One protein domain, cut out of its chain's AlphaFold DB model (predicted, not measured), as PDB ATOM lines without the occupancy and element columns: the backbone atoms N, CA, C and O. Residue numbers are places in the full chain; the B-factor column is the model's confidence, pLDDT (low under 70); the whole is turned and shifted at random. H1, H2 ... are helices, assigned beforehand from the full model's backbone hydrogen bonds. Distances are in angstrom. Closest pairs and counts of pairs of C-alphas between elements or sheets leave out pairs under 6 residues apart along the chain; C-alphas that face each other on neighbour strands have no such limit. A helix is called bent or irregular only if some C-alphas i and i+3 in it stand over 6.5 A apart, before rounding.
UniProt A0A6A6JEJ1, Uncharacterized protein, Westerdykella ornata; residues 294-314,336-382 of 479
ATOM      1  N   ILE A 294      48.974  21.992  23.464       88.75
ATOM      2  CA  ILE A 294      47.571  21.847  23.879       88.75
ATOM      3  C   ILE A 294      46.818  20.902  22.924       88.75
ATOM      4  O   ILE A 294      46.300  19.866  23.358       88.75
ATOM      5  N   VAL A 295      46.820  21.184  21.615       91.75
ATOM      6  CA  VAL A 295      46.118  20.373  20.597       91.75
ATOM      7  C   VAL A 295      46.675  18.938  20.495       91.75
ATOM      8  O   VAL A 295      45.894  17.980  20.550       91.75
ATOM      9  N   PRO A 296      48.007  18.709  20.442       91.88
ATOM     10  CA  PRO A 296      48.567  17.356  20.475       91.88
ATOM     11  C   PRO A 296      48.178  16.557  21.727       91.88
ATOM     12  O   PRO A 296      47.962  15.341  21.655       91.88
ATOM     13  N   THR A 297      48.086  17.218  22.883       89.50
ATOM     14  CA  THR A 297      47.710  16.574  24.147       89.50
ATOM     15  C   THR A 297      46.219  16.251  24.190       89.50
ATOM     16  O   THR A 297      45.862  15.139  24.591       89.50
ATOM     17  N   TYR A 298      45.366  17.138  23.673       92.62
ATOM     18  CA  TYR A 298      43.940  16.878  23.476       92.62
ATOM     19  C   TYR A 298      43.708  15.618  22.628       92.62
ATOM     20  O   TYR A 298      43.029  14.683  23.060       92.62
ATOM     21  N   LEU A 299      44.361  15.517  21.464       92.88
ATOM     22  CA  LEU A 299      44.251  14.347  20.582       92.88
ATOM     23  C   LEU A 299      44.770  13.059  21.239       92.88
ATOM     24  O   LEU A 299      44.242  11.973  20.986       92.88
ATOM     25  N   ARG A 300      45.792  13.160  22.098       91.56
ATOM     26  CA  ARG A 300      46.328  12.028  22.871       91.56
ATOM     27  C   ARG A 300      45.315  11.522  23.899       91.56
ATOM     28  O   ARG A 300      45.112  10.314  23.998       91.56
ATOM     29  N   ILE A 301      44.680  12.427  24.644       91.19
ATOM     30  CA  ILE A 301      43.661  12.099  25.651       91.19
ATOM     31  C   ILE A 301      42.419  11.515  24.974       91.19
ATOM     32  O   ILE A 301      41.958  10.445  25.372       91.19
ATOM     33  N   LYS A 302      41.939  12.148  23.898       90.50
ATOM     34  CA  LYS A 302      40.800  11.675  23.097       90.50
ATOM     35  C   LYS A 302      41.078  10.312  22.453       90.50
ATOM     36  O   LYS A 302      40.213   9.440  22.442       90.50
ATOM     37  N   GLY A 303      42.316  10.075  22.009       89.50
ATOM     38  CA  GLY A 303      42.780   8.773  21.524       89.50
ATOM     39  C   GLY A 303      42.761   7.680  22.597       89.50
ATOM     40  O   GLY A 303      42.222   6.604  22.360       89.50
ATOM     41  N   ARG A 304      43.269   7.970  23.802       87.88
ATOM     42  CA  ARG A 304      43.197   7.036  24.943       87.88
ATOM     43  C   ARG A 304      41.760   6.754  25.366       87.88
ATOM     44  O   ARG A 304      41.435   5.627  25.725       87.88
ATOM     45  N   LEU A 305      40.896   7.764  25.309       89.88
ATOM     46  CA  LEU A 305      39.477   7.589  25.583       89.88
ATOM     47  C   LEU A 305      38.833   6.655  24.546       89.88
ATOM     48  O   LEU A 305      38.106   5.752  24.937       89.88
ATOM     49  N   PHE A 306      39.184   6.789  23.263       89.56
ATOM     50  CA  PHE A 306      38.697   5.919  22.182       89.56
ATOM     51  C   PHE A 306      39.150   4.457  22.321       89.56
ATOM     52  O   PHE A 306      38.429   3.533  21.941       89.56
ATOM     53  N   GLU A 307      40.348   4.227  22.860       87.75
ATOM     54  CA  GLU A 307      40.855   2.879  23.131       87.75
ATOM     55  C   GLU A 307      40.060   2.170  24.235       87.75
ATOM     56  O   GLU A 307      39.814   0.965  24.113       87.75
ATOM     57  N   ILE A 308      39.653   2.919  25.268       84.00
ATOM     58  CA  ILE A 308      38.939   2.411  26.446       84.00
ATOM     59  C   ILE A 308      37.433   2.300  26.176       84.00
ATOM     60  O   ILE A 308      36.885   1.211  26.314       84.00
ATOM     61  N   ASP A 309      36.789   3.398  25.772       82.00
ATOM     62  CA  ASP A 309      35.347   3.500  25.525       82.00
ATOM     63  C   ASP A 309      35.093   4.300  24.227       82.00
ATOM     64  O   ASP A 309      35.039   5.534  24.261       82.00
ATOM     65  N   PRO A 310      34.908   3.635  23.067       79.88
ATOM     66  CA  PRO A 310      34.683   4.324  21.793       79.88
ATOM     67  C   PRO A 310      33.395   5.164  21.791       79.88
ATOM     68  O   PRO A 310      33.368   6.228  21.176       79.88
ATOM     69  N   ASP A 311      32.370   4.743  22.536       75.88
ATOM     70  CA  ASP A 311      31.077   5.437  22.627       75.88
ATOM     71  C   ASP A 311      31.158   6.747  23.435       75.88
ATOM     72  O   ASP A 311      30.344   7.649  23.248       75.88
ATOM     73  N   ALA A 312      32.151   6.885  24.324       74.06
ATOM     74  CA  ALA A 312      32.331   8.078  25.156       74.06
ATOM     75  C   ALA A 312      32.997   9.248  24.411       74.06
ATOM     76  O   ALA A 312      32.995  10.370  24.910       74.06
ATOM     77  N   VAL A 313      33.581   8.995  23.236       74.38
ATOM     78  CA  VAL A 313      34.307  10.003  22.444       74.38
ATOM     79  C   VAL A 313      33.401  10.744  21.464       74.38
ATOM     80  O   VAL A 313      33.683  11.889  21.115       74.38
ATOM     81  N   ASP A 314      32.316  10.098  21.036       66.00
ATOM     82  CA  ASP A 314      31.391  10.613  20.023       66.00
ATOM     83  C   ASP A 314      30.141  11.276  20.628       66.00
ATOM     84  O   ASP A 314      29.259  11.711  19.886       66.00
ATOM     85  N   PRO A 336      36.740   4.922  36.606       80.19
ATOM     86  CA  PRO A 336      37.387   6.100  37.186       80.19
ATOM     87  C   PRO A 336      38.464   6.696  36.263       80.19
ATOM     88  O   PRO A 336      38.720   7.894  36.337       80.19
ATOM     89  N   ALA A 337      39.059   5.892  35.375       81.94
ATOM     90  CA  ALA A 337      40.000   6.352  34.356       81.94
ATOM     91  C   ALA A 337      39.313   7.209  33.278       81.94
ATOM     92  O   ALA A 337      39.800   8.290  32.961       81.94
ATOM     93  N   VAL A 338      38.145   6.784  32.785       85.00
ATOM     94  CA  VAL A 338      37.352   7.530  31.789       85.00
ATOM     95  C   VAL A 338      36.918   8.886  32.329       85.00
ATOM     96  O   VAL A 338      37.069   9.894  31.648       85.00
ATOM     97  N   ARG A 339      36.475   8.953  33.591       85.88
ATOM     98  CA  ARG A 339      36.107  10.233  34.222       85.88
ATOM     99  C   ARG A 339      37.283  11.200  34.337       85.88
ATOM    100  O   ARG A 339      37.094  12.396  34.149       85.88
ATOM    101  N   LYS A 340      38.484  10.696  34.638       87.88
ATOM    102  CA  LYS A 340      39.701  11.523  34.671       87.88
ATOM    103  C   LYS A 340      40.046  12.055  33.282       87.88
ATOM    104  O   LYS A 340      40.320  13.240  33.157       87.88
ATOM    105  N   LEU A 341      39.984  11.204  32.256       87.31
ATOM    106  CA  LEU A 341      40.249  11.608  30.872       87.31
ATOM    107  C   LEU A 341      39.233  12.649  30.381       87.31
ATOM    108  O   LEU A 341      39.637  13.641  29.789       87.31
ATOM    109  N   LEU A 342      37.944  12.472  30.686       88.69
ATOM    110  CA  LEU A 342      36.904  13.455  30.365       88.69
ATOM    111  C   LEU A 342      37.114  14.786  31.098       88.69
ATOM    112  O   LEU A 342      36.972  15.839  30.491       88.69
ATOM    113  N   GLY A 343      37.499  14.752  32.379       87.94
ATOM    114  CA  GLY A 343      37.817  15.966  33.135       87.94
ATOM    115  C   GLY A 343      39.013  16.730  32.560       87.94
ATOM    116  O   GLY A 343      38.963  17.950  32.457       87.94
ATOM    117  N   GLN A 344      40.062  16.021  32.128       86.31
ATOM    118  CA  GLN A 344      41.223  16.633  31.469       86.31
ATOM    119  C   GLN A 344      40.873  17.205  30.093       86.31
ATOM    120  O   GLN A 344      41.358  18.270  29.725       86.31
ATOM    121  N   LEU A 345      40.012  16.515  29.345       90.44
ATOM    122  CA  LEU A 345      39.518  16.981  28.054       90.44
ATOM    123  C   LEU A 345      38.717  18.281  28.235       90.44
ATOM    124  O   LEU A 345      39.004  19.264  27.563       90.44
ATOM    125  N   GLN A 346      37.830  18.333  29.234       90.44
ATOM    126  CA  GLN A 346      37.086  19.544  29.592       90.44
ATOM    127  C   GLN A 346      38.001  20.689  30.068       90.44
ATOM    128  O   GLN A 346      37.719  21.851  29.789       90.44
ATOM    129  N   GLN A 347      39.088  20.383  30.785       89.12
ATOM    130  CA  GLN A 347      40.061  21.388  31.224       89.12
ATOM    131  C   GLN A 347      40.781  22.027  30.029       89.12
ATOM    132  O   GLN A 347      40.868  23.251  29.975       89.12
ATOM    133  N   LEU A 348      41.227  21.222  29.057       89.44
ATOM    134  CA  LEU A 348      41.837  21.722  27.820       89.44
ATOM    135  C   LEU A 348      40.834  22.511  26.970       89.44
ATOM    136  O   LEU A 348      41.179  23.567  26.465       89.44
ATOM    137  N   GLU A 349      39.581  22.057  26.874       90.00
ATOM    138  CA  GLU A 349      38.520  22.788  26.160       90.00
ATOM    139  C   GLU A 349      38.151  24.124  26.823       90.00
ATOM    140  O   GLU A 349      37.641  25.024  26.162       90.00
ATOM    141  N   SER A 350      38.388  24.265  28.131       89.88
ATOM    142  CA  SER A 350      38.178  25.523  28.855       89.88
ATOM    143  C   SER A 350      39.358  26.499  28.777       89.88
ATOM    144  O   SER A 350      39.229  27.629  29.252       89.88
ATOM    145  N   ASP A 351      40.494  26.077  28.210       88.50
ATOM    146  CA  ASP A 351      41.664  26.933  28.014       88.50
ATOM    147  C   ASP A 351      41.397  27.948  26.891       88.50
ATOM    148  O   ASP A 351      40.953  27.598  25.801       88.50
ATOM    149  N   ALA A 352      41.680  29.227  27.149       88.94
ATOM    150  CA  ALA A 352      41.459  30.306  26.187       88.94
ATOM    151  C   ALA A 352      42.366  30.207  24.947       88.94
ATOM    152  O   ALA A 352      42.052  30.814  23.925       88.94
ATOM    153  N   LEU A 353      43.485  29.482  25.043       87.19
ATOM    154  CA  LEU A 353      44.422  29.264  23.938       87.19
ATOM    155  C   LEU A 353      44.150  27.965  23.162       87.19
ATOM    156  O   LEU A 353      44.899  27.645  22.240       87.19
ATOM    157  N   PHE A 354      43.114  27.203  23.520       93.38
ATOM    158  CA  PHE A 354      42.769  25.974  22.816       93.38
ATOM    159  C   PHE A 354      42.066  26.260  21.484       93.38
ATOM    160  O   PHE A 354      40.965  26.812  21.451       93.38
ATOM    161  N   ASP A 355      42.688  25.836  20.383       93.44
ATOM    162  CA  ASP A 355      42.078  25.868  19.053       93.44
ATOM    163  C   ASP A 355      41.182  24.634  18.851       93.44
ATOM    164  O   ASP A 355      41.640  23.527  18.534       93.44
ATOM    165  N   GLN A 356      39.882  24.827  19.083       93.00
ATOM    166  CA  GLN A 356      38.875  23.782  18.928       93.00
ATOM    167  C   GLN A 356      38.734  23.331  17.464       93.00
ATOM    168  O   GLN A 356      38.605  22.130  17.212       93.00
ATOM    169  N   ASP A 357      38.802  24.258  16.508       92.06
ATOM    170  CA  ASP A 357      38.597  23.963  15.088       92.06
ATOM    171  C   ASP A 357      39.754  23.115  14.537       92.06
ATOM    172  O   ASP A 357      39.530  22.120  13.839       92.06
ATOM    173  N   GLU A 358      41.001  23.447  14.898       92.44
ATOM    174  CA  GLU A 358      42.179  22.654  14.536       92.44
ATOM    175  C   GLU A 358      42.117  21.246  15.153       92.44
ATOM    176  O   GLU A 358      42.329  20.235  14.470       92.44
ATOM    177  N   ALA A 359      41.782  21.155  16.443       93.75
ATOM    178  CA  ALA A 359      41.684  19.884  17.149       93.75
ATOM    179  C   ALA A 359      40.594  18.968  16.561       93.75
ATOM    180  O   ALA A 359      40.809  17.757  16.403       93.75
ATOM    181  N   GLU A 360      39.435  19.526  16.209       92.06
ATOM    182  CA  GLU A 360      38.340  18.792  15.577       92.06
ATOM    183  C   GLU A 360      38.669  18.378  14.139       92.06
ATOM    184  O   GLU A 360      38.366  17.246  13.758       92.06
ATOM    185  N   ALA A 361      39.367  19.216  13.365       93.62
ATOM    186  CA  ALA A 361      39.815  18.873  12.014       93.62
ATOM    187  C   ALA A 361      40.826  17.707  12.000       93.62
ATOM    188  O   ALA A 361      40.793  16.847  11.112       93.62
ATOM    189  N   LEU A 362      41.713  17.636  12.999       93.44
ATOM    190  CA  LEU A 362      42.726  16.581  13.115       93.44
ATOM    191  C   LEU A 362      42.180  15.264  13.691       93.44
ATOM    192  O   LEU A 362      42.752  14.189  13.449       93.44
ATOM    193  N   TRP A 363      41.071  15.313  14.433       94.50
ATOM    194  CA  TRP A 363      40.522  14.147  15.128       94.50
ATOM    195  C   TRP A 363      40.128  12.979  14.201       94.50
ATOM    196  O   TRP A 363      40.555  11.855  14.485       94.50
ATOM    197  N   PRO A 364      39.401  13.169  13.081       92.81
ATOM    198  CA  PRO A 364      39.050  12.079  12.166       92.81
ATOM    199  C   PRO A 364      40.273  11.326  11.635       92.81
ATOM    200  O   PRO A 364      40.293  10.093  11.615       92.81
ATOM    201  N   THR A 365      41.328  12.056  11.265       92.38
ATOM    202  CA  THR A 365      42.591  11.474  10.790       92.38
ATOM    203  C   THR A 365      43.229  10.608  11.872       92.38
ATOM    204  O   THR A 365      43.621   9.468  11.612       92.38
ATOM    205  N   ARG A 366      43.279  11.105  13.115       90.81
ATOM    206  CA  ARG A 366      43.848  10.364  14.246       90.81
ATOM    207  C   ARG A 366      43.007   9.146  14.634       90.81
ATOM    208  O   ARG A 366      43.560   8.075  14.878       90.81
ATOM    209  N   ARG A 367      41.680   9.274  14.638       91.31
ATOM    210  CA  ARG A 367      40.734   8.178  14.885       91.31
ATOM    211  C   ARG A 367      40.898   7.057  13.860       91.31
ATOM    212  O   ARG A 367      40.960   5.889  14.240       91.31
ATOM    213  N   ASN A 368      41.029   7.402  12.580       89.88
ATOM    214  CA  ASN A 368      41.266   6.430  11.514       89.88
ATOM    215  C   ASN A 368      42.595   5.684  11.707       89.88
ATOM    216  O   ASN A 368      42.628   4.462  11.559       89.88
ATOM    217  N   GLN A 369      43.665   6.380  12.108       92.00
ATOM    218  CA  GLN A 369      44.946   5.742  12.445       92.00
ATOM    219  C   GLN A 369      44.804   4.747  13.606       92.00
ATOM    220  O   GLN A 369      45.305   3.627  13.519       92.00
ATOM    221  N   LEU A 370      44.093   5.124  14.674       89.75
ATOM    222  CA  LEU A 370      43.855   4.248  15.828       89.75
ATOM    223  C   LEU A 370      43.008   3.023  15.455       89.75
ATOM    224  O   LEU A 370      43.320   1.902  15.859       89.75
ATOM    225  N   ALA A 371      41.971   3.206  14.634       88.56
ATOM    226  CA  ALA A 371      41.148   2.109  14.134       88.56
ATOM    227  C   ALA A 371      41.961   1.127  13.268       88.56
ATOM    228  O   ALA A 371      41.842  -0.089  13.440       88.56
ATOM    229  N   GLN A 372      42.828   1.637  12.386       88.69
ATOM    230  CA  GLN A 372      43.738   0.817  11.579       88.69
ATOM    231  C   GLN A 372      44.755   0.063  12.443       88.69
ATOM    232  O   GLN A 372      44.957  -1.133  12.228       88.69
ATOM    233  N   ALA A 373      45.349   0.717  13.444       88.25
ATOM    234  CA  ALA A 373      46.288   0.084  14.370       88.25
ATOM    235  C   ALA A 373      45.626  -1.071  15.139       88.25
ATOM    236  O   ALA A 373      46.163  -2.179  15.176       88.25
ATOM    237  N   LYS A 374      44.408  -0.859  15.653       86.69
ATOM    238  CA  LYS A 374      43.626  -1.892  16.354       86.69
ATOM    239  C   LYS A 374      43.245  -3.056  15.432       86.69
ATOM    240  O   LYS A 374      43.242  -4.211  15.855       86.69
ATOM    241  N   ALA A 375      42.931  -2.778  14.165       85.75
ATOM    242  CA  ALA A 375      42.658  -3.816  13.170       85.75
ATOM    243  C   ALA A 375      43.918  -4.628  12.816       85.75
ATOM    244  O   ALA A 375      43.848  -5.853  12.719       85.75
ATOM    245  N   ALA A 376      45.071  -3.971  12.663       87.81
ATOM    246  CA  ALA A 376      46.350  -4.633  12.414       87.81
ATOM    247  C   ALA A 376      46.776  -5.515  13.598       87.81
ATOM    248  O   ALA A 376      47.189  -6.656  13.394       87.81
ATOM    249  N   GLU A 377      46.596  -5.036  14.831       85.38
ATOM    250  CA  GLU A 377      46.879  -5.813  16.038       85.38
ATOM    251  C   GLU A 377      46.028  -7.090  16.104       85.38
ATOM    252  O   GLU A 377      46.561  -8.177  16.333       85.38
ATOM    253  N   LYS A 378      44.725  -6.998  15.803       83.56
ATOM    254  CA  LYS A 378      43.841  -8.174  15.726       83.56
ATOM    255  C   LYS A 378      44.302  -9.194  14.683       83.56
ATOM    256  O   LYS A 378      44.205 -10.392  14.933       83.56
ATOM    257  N   ARG A 379      44.823  -8.747  13.532       83.00
ATOM    258  CA  ARG A 379      45.363  -9.648  12.493       83.00
ATOM    259  C   ARG A 379      46.616 -10.379  12.980       83.00
ATOM    260  O   ARG A 379      46.696 -11.591  12.827       83.00
ATOM    261  N   LEU A 380      47.534  -9.675  13.643       82.25
ATOM    262  CA  LEU A 380      48.754 -10.268  14.203       82.25
ATOM    263  C   LEU A 380      48.469 -11.229  15.369       82.25
ATOM    264  O   LEU A 380      49.157 -12.238  15.523       82.25
ATOM    265  N   GLN A 381      47.461 -10.937  16.195       77.00
ATOM    266  CA  GLN A 381      47.022 -11.844  17.260       77.00
ATOM    267  C   GLN A 381      46.338 -13.099  16.693       77.00
ATOM    268  O   GLN A 381      46.579 -14.195  17.196       77.00
ATOM    269  N   ALA A 382      45.546 -12.968  15.622       76.00
ATOM    270  CA  ALA A 382      44.928 -14.105  14.938       76.00
ATOM    271  C   ALA A 382      45.964 -15.014  14.249       76.00
ATOM    272  O   ALA A 382      45.824 -16.233  14.280       76.00
TER     273      ALA A 382
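What this domain is: This is residues 294 to 314 and 336 to 382 of the 479 residues of an uncharacterized protein of Westerdykella ornata (UniProt A0A6A6JEJ1). Three helices lie roughly side by side in one thin layer, with H1 in the middle, H2 on one side of it and the long H3 on the other. H2 runs against H1, while H3 runs the same way as H1, kinks near residue 363 and sticks out past the rest with residues 375 to 382. The printed part has 68 residues with three named helices, in the order H1, H2, H3, and no named strand; its class is all helix, and 56 of the residues are in these helices. The whole is only just compact, close to loose, with a radius of gyration of the C-alphas of 13.1 A. It is elongated, spanning 46 by 28 by 17 A.

How they stand to each other: Begin with the longest helix, H3, residues 356 to 382. Look near residue 363, where it has a kink of 32 degrees. H3 is only just irregular: C-alphas 361 and 364 are 6.8 A apart, and its line is a rough one. From H3 go to H1, residues 294 to 308. The two touch, with 11 pairs of C-alphas within 8 A, and H3 does so with residues 358 to 370 alone; the closest C-alphas are those of Val 295 and Ala 359, 5.6 A apart. They run the same way at a tilt of 38 degrees, only just steep, and their centres are 10.9 A apart. Next find H2, residues 336 to 349, which touches H1 with 12 pairs of C-alphas within 8 A. Their closest C-alphas are those of Ile 301 and Leu 341, at 6.3 A; the two helices run opposite ways at a shallow tilt of 25 degrees, with centres 9.8 A apart. H2 and H3 are close but not clearly touching: 1 pair of C-alphas is within 8 A, that of Glu 349 and Gln 356, 7.3 A apart. Their centres are 19.8 A apart, and they run opposite ways at a shallow tilt of 30 degrees. Along the backbones of H1 and H2, each O i to N i+4 pair is within hydrogen-bond range; in H3 it is 21 of 23.

Where its parts are: Find C-alpha 356 at (38.875, 23.782, 18.928); from there H3 runs for 27 residues to C-alpha 382 at (44.928, -14.105, 14.938), 38.6 A from first to last C-alpha. Go back to the first printed residue, Ile 294, whose C-alpha is at (47.571, 21.847, 23.879); from it H1 runs 21.4 A to Ile 308, over 15 residues. H2 has 14 residues, from Pro 336 to Glu 349, and measures 20.0 A from first to last C-alpha. Between H2 and H3 you find the 6 residues 350 to 355, a short link.

The domain as a whole: The two C-alphas farthest apart are those of Ala 352, in the link from H2 to H3, and Ala 382, the last printed residue, at 45.9 A. Residues 375 to 382, which belong to H3, stand free; the body without them has 60 residues, spans 34 by 28 by 16 A and has a radius of gyration of 11.2 A. Look after Asp 314 for the cut: residues 315 to 335 are not printed, and the C-alphas of residues 314 and 336 are 18.7 A apart across it. The link from H1 to H2 is the link across the cut, with 27 residues between the two helices in the chain. Of the links that are printed whole, H2 to H3 is short. In this predicted model the mean pLDDT of the printed part is 87.6, and one printed residue, Asp 314, is under 70.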